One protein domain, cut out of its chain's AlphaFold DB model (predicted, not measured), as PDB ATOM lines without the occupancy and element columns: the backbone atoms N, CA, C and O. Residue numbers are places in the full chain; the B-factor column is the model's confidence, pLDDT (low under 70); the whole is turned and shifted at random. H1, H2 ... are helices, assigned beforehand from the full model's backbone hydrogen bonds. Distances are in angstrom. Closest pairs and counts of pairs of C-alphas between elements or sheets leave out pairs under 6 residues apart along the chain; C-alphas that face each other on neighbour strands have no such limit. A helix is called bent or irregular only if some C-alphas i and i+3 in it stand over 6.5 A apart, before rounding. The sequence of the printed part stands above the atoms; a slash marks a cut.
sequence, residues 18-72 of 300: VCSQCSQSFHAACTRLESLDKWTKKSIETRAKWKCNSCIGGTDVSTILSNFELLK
ATOM      1  N   VAL A  18       0.693 -28.450 -25.444       95.69
ATOM      2  CA  VAL A  18      -0.333 -27.461 -25.077       95.69
ATOM      3  C   VAL A  18       0.032 -26.100 -25.653       95.69
ATOM      4  O   VAL A  18       1.146 -25.617 -25.454       95.69
ATOM      5  N   CYS A  19      -0.901 -25.483 -26.378       96.69
ATOM      6  CA  CYS A  19      -0.739 -24.126 -26.894       96.69
ATOM      7  C   CYS A  19      -0.853 -23.106 -25.759       96.69
ATOM      8  O   CYS A  19      -1.864 -23.069 -25.066       96.69
ATOM      9  N   SER A  20       0.127 -22.214 -25.625       96.81
ATOM     10  CA  SER A  20       0.134 -21.175 -24.589       96.81
ATOM     11  C   SER A  20      -0.936 -20.094 -24.776       96.81
ATOM     12  O   SER A  20      -1.158 -19.302 -23.870       96.81
ATOM     13  N   GLN A  21      -1.550 -20.010 -25.963       96.31
ATOM     14  CA  GLN A  21      -2.534 -18.979 -26.306       96.31
ATOM     15  C   GLN A  21      -3.975 -19.476 -26.151       96.31
ATOM     16  O   GLN A  21      -4.783 -18.810 -25.518       96.31
ATOM     17  N   CYS A  22      -4.309 -20.620 -26.756       95.50
ATOM     18  CA  CYS A  22      -5.672 -21.164 -26.739       95.50
ATOM     19  C   CYS A  22      -5.863 -22.307 -25.734       95.50
ATOM     20  O   CYS A  22      -6.954 -22.863 -25.657       95.50
ATOM     21  N   SER A  23      -4.810 -22.703 -25.008       95.44
ATOM     22  CA  SER A  23      -4.815 -23.790 -24.014       95.44
ATOM     23  C   SER A  23      -5.250 -25.167 -24.539       95.44
ATOM     24  O   SER A  23      -5.395 -26.109 -23.761       95.44
ATOM     25  N   GLN A  24      -5.420 -25.327 -25.855       96.44
ATOM     26  CA  GLN A  24      -5.742 -26.611 -26.471       96.44
ATOM     27  C   GLN A  24      -4.518 -27.531 -26.506       96.44
ATOM     28  O   GLN A  24      -3.378 -27.082 -26.673       96.44
ATOM     29  N   SER A  25      -4.778 -28.833 -26.376       96.38
ATOM     30  CA  SER A  25      -3.777 -29.892 -26.516       96.38
ATOM     31  C   SER A  25      -3.712 -30.379 -27.961       96.38
ATOM     32  O   SER A  25      -4.730 -30.438 -28.646       96.38
ATOM     33  N   PHE A  26      -2.528 -30.761 -28.430       96.62
ATOM     34  CA  PHE A  26      -2.310 -31.270 -29.784       96.62
ATOM     35  C   PHE A  26      -1.376 -32.477 -29.755       96.62
ATOM     36  O   PHE A  26      -0.425 -32.500 -28.978       96.62
ATOM     37  N   HIS A  27      -1.565 -33.466 -30.631       96.00
ATOM     38  CA  HIS A  27      -0.498 -34.440 -30.875       96.00
ATOM     39  C   HIS A  27       0.697 -33.721 -31.499       96.00
ATOM     40  O   HIS A  27       0.515 -32.903 -32.399       96.00
ATOM     41  N   ALA A  28       1.925 -34.061 -31.105       94.44
ATOM     42  CA  ALA A  28       3.112 -33.450 -31.710       94.44
ATOM     43  C   ALA A  28       3.144 -33.625 -33.245       94.44
ATOM     44  O   ALA A  28       3.500 -32.682 -33.951       94.44
ATOM     45  N   ALA A  29       2.679 -34.779 -33.744       93.88
ATOM     46  CA  ALA A  29       2.546 -35.089 -35.171       93.88
ATOM     47  C   ALA A  29       1.496 -34.234 -35.908       93.88
ATOM     48  O   ALA A  29       1.640 -33.992 -37.100       93.88
ATOM     49  N   CYS A  30       0.475 -33.728 -35.210       94.94
ATOM     50  CA  CYS A  30      -0.527 -32.814 -35.773       94.94
ATOM     51  C   CYS A  30      -0.072 -31.344 -35.742       94.94
ATOM     52  O   CYS A  30      -0.848 -30.436 -36.024       94.94
ATOM     53  N   THR A  31       1.176 -31.082 -35.355       93.69
ATOM     54  CA  THR A  31       1.746 -29.735 -35.291       93.69
ATOM     55  C   THR A  31       3.029 -29.664 -36.106       93.69
ATOM     56  O   THR A  31       3.610 -30.680 -36.473       93.69
ATOM     57  N   ARG A  32       3.564 -28.452 -36.285       92.88
ATOM     58  CA  ARG A  32       4.884 -28.218 -36.901       92.88
ATOM     59  C   ARG A  32       6.078 -28.828 -36.143       92.88
ATOM     60  O   ARG A  32       7.221 -28.644 -36.549       92.88
ATOM     61  N   LEU A  33       5.848 -29.474 -35.000       89.94
ATOM     62  CA  LEU A  33       6.886 -30.227 -34.301       89.94
ATOM     63  C   LEU A  33       7.148 -31.577 -34.977       89.94
ATOM     64  O   LEU A  33       8.280 -32.048 -34.903       89.94
ATOM     65  N   GLU A  34       6.151 -32.161 -35.653       85.69
ATOM     66  CA  GLU A  34       6.166 -33.469 -36.341       85.69
ATOM     67  C   GLU A  34       6.394 -34.685 -35.424       85.69
ATOM     68  O   GLU A  34       5.836 -35.749 -35.669       85.69
ATOM     69  N   SER A  35       7.170 -34.550 -34.344       90.19
ATOM     70  CA  SER A  35       7.445 -35.626 -33.391       90.19
ATOM     71  C   SER A  35       7.533 -35.141 -31.944       90.19
ATOM     72  O   SER A  35       7.891 -33.992 -31.657       90.19
ATOM     73  N   LEU A  36       7.221 -36.049 -31.013       89.19
ATOM     74  CA  LEU A  36       7.309 -35.806 -29.570       89.19
ATOM     75  C   LEU A  36       8.744 -35.511 -29.118       89.19
ATOM     76  O   LEU A  36       8.938 -34.683 -28.234       89.19
ATOM     77  N   ASP A  37       9.754 -36.082 -29.775       89.75
ATOM     78  CA  ASP A  37      11.163 -35.833 -29.447       89.75
ATOM     79  C   ASP A  37      11.558 -34.363 -29.610       89.75
ATOM     80  O   ASP A  37      12.335 -33.820 -28.820       89.75
ATOM     81  N   LYS A  38      11.012 -33.673 -30.622       86.69
ATOM     82  CA  LYS A  38      11.260 -32.233 -30.797       86.69
ATOM     83  C   LYS A  38      10.590 -31.406 -29.697       86.69
ATOM     84  O   LYS A  38      11.076 -30.321 -29.381       86.69
ATOM     85  N   TRP A  39       9.498 -31.895 -29.107       90.62
ATOM     86  CA  TRP A  39       8.848 -31.262 -27.959       90.62
ATOM     87  C   TRP A  39       9.626 -31.495 -26.664       90.62
ATOM     88  O   TRP A  39       9.926 -30.545 -25.938       90.62
ATOM     89  N   THR A  40      10.013 -32.740 -26.389       89.69
ATOM     90  CA  THR A  40      10.710 -33.117 -25.153       89.69
ATOM     91  C   THR A  40      12.118 -32.524 -25.067       89.69
ATOM     92  O   THR A  40      12.596 -32.234 -23.974       89.69
ATOM     93  N   LYS A  41      12.760 -32.222 -26.200       94.00
ATOM     94  CA  LYS A  41      14.049 -31.508 -26.229       94.00
ATOM     95  C   LYS A  41      13.948 -30.001 -25.963       94.00
ATOM     96  O   LYS A  41      14.967 -29.362 -25.720       94.00
ATOM     97  N   LYS A  42      12.752 -29.400 -26.008       91.00
ATOM     98  CA  LYS A  42      12.576 -27.969 -25.695       91.00
ATOM     99  C   LYS A  42      12.655 -27.722 -24.192       91.00
ATOM    100  O   LYS A  42      12.093 -28.499 -23.416       91.00
ATOM    101  N   SER A  43      13.282 -26.606 -23.807       95.81
ATOM    102  CA  SER A  43      13.284 -26.121 -22.423       95.81
ATOM    103  C   SER A  43      11.862 -25.820 -21.942       95.81
ATOM    104  O   SER A  43      10.982 -25.506 -22.750       95.81
ATOM    105  N   ILE A  44      11.641 -25.882 -20.626       93.19
ATOM    106  CA  ILE A  44      10.344 -25.586 -19.995       93.19
ATOM    107  C   ILE A  44       9.840 -24.195 -20.415       93.19
ATOM    108  O   ILE A  44       8.691 -24.053 -20.824       93.19
ATOM    109  N   GLU A  45      10.723 -23.195 -20.427       95.00
ATOM    110  CA  GLU A  45      10.420 -21.828 -20.871       95.00
ATOM    111  C   GLU A  45       9.967 -21.764 -22.334       95.00
ATOM    112  O   GLU A  45       9.026 -21.048 -22.676       95.00
ATOM    113  N   THR A  46      10.613 -22.537 -23.213       93.88
ATOM    114  CA  THR A  46      10.244 -22.584 -24.635       93.88
ATOM    115  C   THR A  46       8.892 -23.264 -24.825       93.88
ATOM    116  O   THR A  46       8.105 -22.838 -25.670       93.88
ATOM    117  N   ARG A  47       8.601 -24.311 -24.042       94.44
ATOM    118  CA  ARG A  47       7.297 -24.989 -24.064       94.44
ATOM    119  C   ARG A  47       6.184 -24.054 -23.591       94.44
ATOM    120  O   ARG A  47       5.150 -23.996 -24.242       94.44
ATOM    121  N   ALA A  48       6.430 -23.268 -22.542       94.12
ATOM    122  CA  ALA A  48       5.470 -22.300 -22.007       94.12
ATOM    123  C   ALA A  48       5.104 -21.172 -22.992       94.12
ATOM    124  O   ALA A  48       4.051 -20.561 -22.855       94.12
ATOM    125  N   LYS A  49       5.951 -20.901 -23.994       96.31
ATOM    126  CA  LYS A  49       5.720 -19.879 -25.034       96.31
ATOM    127  C   LYS A  49       5.274 -20.464 -26.377       96.31
ATOM    128  O   LYS A  49       5.162 -19.734 -27.364       96.31
ATOM    129  N   TRP A  50       5.091 -21.781 -26.469       96.06
ATOM    130  CA  TRP A  50       4.763 -22.420 -27.737       96.06
ATOM    131  C   TRP A  50       3.301 -22.166 -28.125       96.06
ATOM    132  O   TRP A  50       2.381 -22.451 -27.364       96.06
ATOM    133  N   LYS A  51       3.088 -21.675 -29.349       96.56
ATOM    134  CA  LYS A  51       1.760 -21.418 -29.930       96.56
ATOM    135  C   LYS A  51       1.429 -22.438 -31.025       96.56
ATOM    136  O   LYS A  51       2.332 -22.829 -31.763       96.56
ATOM    137  N   CYS A  52       0.171 -22.856 -31.181       95.75
ATOM    138  CA  CYS A  52      -0.269 -23.699 -32.303       95.75
ATOM    139  C   CYS A  52      -0.243 -22.921 -33.635       95.75
ATOM    140  O   CYS A  52      -0.018 -21.713 -33.641       95.75
ATOM    141  N   ASN A  53      -0.438 -23.596 -34.772       92.38
ATOM    142  CA  ASN A  53      -0.355 -22.949 -36.089       92.38
ATOM    143  C   ASN A  53      -1.398 -21.829 -36.248       92.38
ATOM    144  O   ASN A  53      -1.045 -20.737 -36.690       92.38
ATOM    145  N   SER A  54      -2.629 -22.051 -35.780       92.56
ATOM    146  CA  SER A  54      -3.698 -21.045 -35.799       92.56
ATOM    147  C   SER A  54      -3.334 -19.800 -34.980       92.56
ATOM    148  O   SER A  54      -3.531 -18.678 -35.432       92.56
ATOM    149  N   CYS A  55      -2.717 -19.975 -33.807       93.81
ATOM    150  CA  CYS A  55      -2.315 -18.865 -32.935       93.81
ATOM    151  C   CYS A  55      -1.001 -18.173 -33.342       93.81
ATOM    152  O   CYS A  55      -0.637 -17.177 -32.721       93.81
ATOM    153  N   ILE A  56      -0.255 -18.705 -34.317       90.12
ATOM    154  CA  ILE A  56       0.916 -18.020 -34.894       90.12
ATOM    155  C   ILE A  56       0.506 -17.093 -36.028       90.12
ATOM    156  O   ILE A  56       1.053 -16.000 -36.131       90.12
ATOM    157  N   GLY A  57      -0.423 -17.541 -36.879       76.25
ATOM    158  CA  GLY A  57      -0.940 -16.746 -37.996       76.25
ATOM    159  C   GLY A  57      -2.020 -15.748 -37.587       76.25
ATOM    160  O   GLY A  57      -2.251 -14.778 -38.302       76.25
ATOM    161  N   GLY A  58      -2.663 -15.958 -36.436       65.06
ATOM    162  CA  GLY A  58      -3.542 -14.968 -35.838       65.06
ATOM    163  C   GLY A  58      -2.721 -13.761 -35.409       65.06
ATOM    164  O   GLY A  58      -2.076 -13.798 -34.360       65.06
ATOM    165  N   THR A  59      -2.734 -12.705 -36.221       52.72
ATOM    166  CA  THR A  59      -2.331 -11.372 -35.785       52.72
ATOM    167  C   THR A  59      -3.046 -11.120 -34.470       52.72
ATOM    168  O   THR A  59      -4.274 -11.208 -34.416       52.72
ATOM    169  N   ASP A  60      -2.284 -10.909 -33.400       58.78
ATOM    170  CA  ASP A  60      -2.860 -10.665 -32.089       58.78
ATOM    171  C   ASP A  60      -3.833  -9.490 -32.218       58.78
ATOM    172  O   ASP A  60      -3.429  -8.365 -32.514       58.78
ATOM    173  N   VAL A  61      -5.129  -9.775 -32.073       55.97
ATOM    174  CA  VAL A  61      -6.189  -8.772 -32.201       55.97
ATOM    175  C   VAL A  61      -5.929  -7.643 -31.208       55.97
ATOM    176  O   VAL A  61      -6.194  -6.491 -31.529       55.97
ATOM    177  N   SER A  62      -5.298  -7.946 -30.064       53.34
ATOM    178  CA  SER A  62      -4.841  -6.936 -29.109       53.34
ATOM    179  C   SER A  62      -3.843  -5.966 -29.750       53.34
ATOM    180  O   SER A  62      -4.053  -4.763 -29.687       53.34
ATOM    181  N   THR A  63      -2.848  -6.463 -30.491       54.78
ATOM    182  CA  THR A  63      -1.861  -5.637 -31.202       54.78
ATOM    183  C   THR A  63      -2.500  -4.813 -32.325       54.78
ATOM    184  O   THR A  63      -2.140  -3.654 -32.521       54.78
ATOM    185  N   ILE A  64      -3.472  -5.372 -33.057       55.34
ATOM    186  CA  ILE A  64      -4.229  -4.614 -34.072       55.34
ATOM    187  C   ILE A  64      -5.019  -3.481 -33.409       55.34
ATOM    188  O   ILE A  64      -4.969  -2.348 -33.885       55.34
ATOM    189  N   LEU A  65      -5.715  -3.770 -32.307       56.97
ATOM    190  CA  LEU A  65      -6.494  -2.784 -31.561       56.97
ATOM    191  C   LEU A  65      -5.595  -1.700 -30.948       56.97
ATOM    192  O   LEU A  65      -5.903  -0.521 -31.090       56.97
ATOM    193  N   SER A  66      -4.443  -2.066 -30.375       60.97
ATOM    194  CA  SER A  66      -3.459  -1.108 -29.847       60.97
ATOM    195  C   SER A  66      -2.909  -0.189 -30.939       60.97
ATOM    196  O   SER A  66      -2.821   1.023 -30.752       60.97
ATOM    197  N   ASN A  67      -2.587  -0.741 -32.113       56.47
ATOM    198  CA  ASN A  67      -2.137   0.053 -33.260       56.47
ATOM    199  C   ASN A  67      -3.245   0.979 -33.786       56.47
ATOM    200  O   ASN A  67      -2.957   2.067 -34.281       56.47
ATOM    201  N   PHE A  68      -4.510   0.569 -33.672       57.44
ATOM    202  CA  PHE A  68      -5.658   1.377 -34.074       57.44
ATOM    203  C   PHE A  68      -5.934   2.537 -33.107       57.44
ATOM    204  O   PHE A  68      -6.253   3.639 -33.551       57.44
ATOM    205  N   GLU A  69      -5.770   2.329 -31.799       59.81
ATOM    206  CA  GLU A  69      -5.849   3.399 -30.795       59.81
ATOM    207  C   GLU A  69      -4.719   4.423 -30.963       59.81
ATOM    208  O   GLU A  69      -4.972   5.629 -30.931       59.81
ATOM    209  N   LEU A  70      -3.501   3.956 -31.264       59.97
ATOM    210  CA  LEU A  70      -2.378   4.812 -31.659       59.97
ATOM    211  C   LEU A  70      -2.725   5.652 -32.899       59.97
ATOM    212  O   LEU A  70      -2.642   6.878 -32.848       59.97
ATOM    213  N   LEU A  71      -3.235   5.027 -33.964       52.22
ATOM    214  CA  LEU A  71      -3.673   5.725 -35.180       52.22
ATOM    215  C   LEU A  71      -4.785   6.755 -34.926       52.22
ATOM    216  O   LEU A  71      -4.756   7.834 -35.514       52.22
ATOM    217  N   LYS A  72      -5.755   6.466 -34.049       52.91
ATOM    218  CA  LYS A  72      -6.796   7.437 -33.664       52.91
ATOM    219  C   LYS A  72      -6.206   8.680 -33.000       52.91
ATOM    220  O   LYS A  72      -6.644   9.786 -33.305       52.91
TER     221      LYS A  72
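Overview. This is residues 18 to 72 of the 300 residues of a protein of Nesidiocoris tenuis (UniProt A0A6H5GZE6). A small body of loops and three short helices, H1, H2 and H3, has one longer helix, H4, sticking out from it as a tail. In the body, residues 18 to 35 form a long looped stretch with no named element, and the chain then goes round in a broad turn through H1, H2 and H3, with no helix touching another. The printed part has 55 residues with four named helices, in the order H1, H2, H3, H4, and no named strand; the class is all helix, though the helices hold 27 of the 55 residues, under half. The whole is loose, with a radius of gyration of the C-alphas of 14.3 A, and its C-alphas span 47 by 21 by 15 A, the tail making the length.

Along the chain. The printed part begins at Val 18, with its C-alpha at (-0.333, -27.461, -25.077). Residues 18 to 35 hold no named element, and their C-alphas lie 5 to 17 A from the mean of all C-alphas. H1 is residues 36 to 40, beginning at C-alpha 36 at (7.309, -35.806, -29.570), and measures 6.2 A from first to last C-alpha. H2, residues 44 to 48, also measures 6.2 A, and H3, residues 53 to 57, measures 6.5 A. H4, residues 61 to 72, is the longest helix, 16.3 A from first to last C-alpha, and ends at C-alpha 72 at (-6.796, 7.437, -33.664).

Arrangement. H1 and H2 are close but not clearly touching, with 1 pair of C-alphas within 8 A; the closest are those of Trp 39 and Arg 47, 7.5 A apart. Their centres are 12.0 A apart. H2 and H3 are apart, though they follow each other in the chain, and H1 and H3 are apart too. H4 is apart from H1, from H2 and from H3. In H1, H2, H3 and H4 every O i to N i+4 pair is within hydrogen-bond range. No helix is bent or irregular.

Size, cuts and confidence. The two C-alphas farthest apart are those of Asp 37 and Lys 72, 47.0 A, and the outline is a rod. Residues 57 to 72, of which 61 to 72 belong to H4, stand free. The body without them has 39 residues, spans 22 by 21 by 14 A and has a radius of gyration of 9.2 A. The links from H1 to H2, from H2 to H3 and from H3 to H4 are tight, and the printed part has no cut. The mean pLDDT of the printed part is 83.2; residues 58 to 72 are under 70, and H4 has a mean of 56.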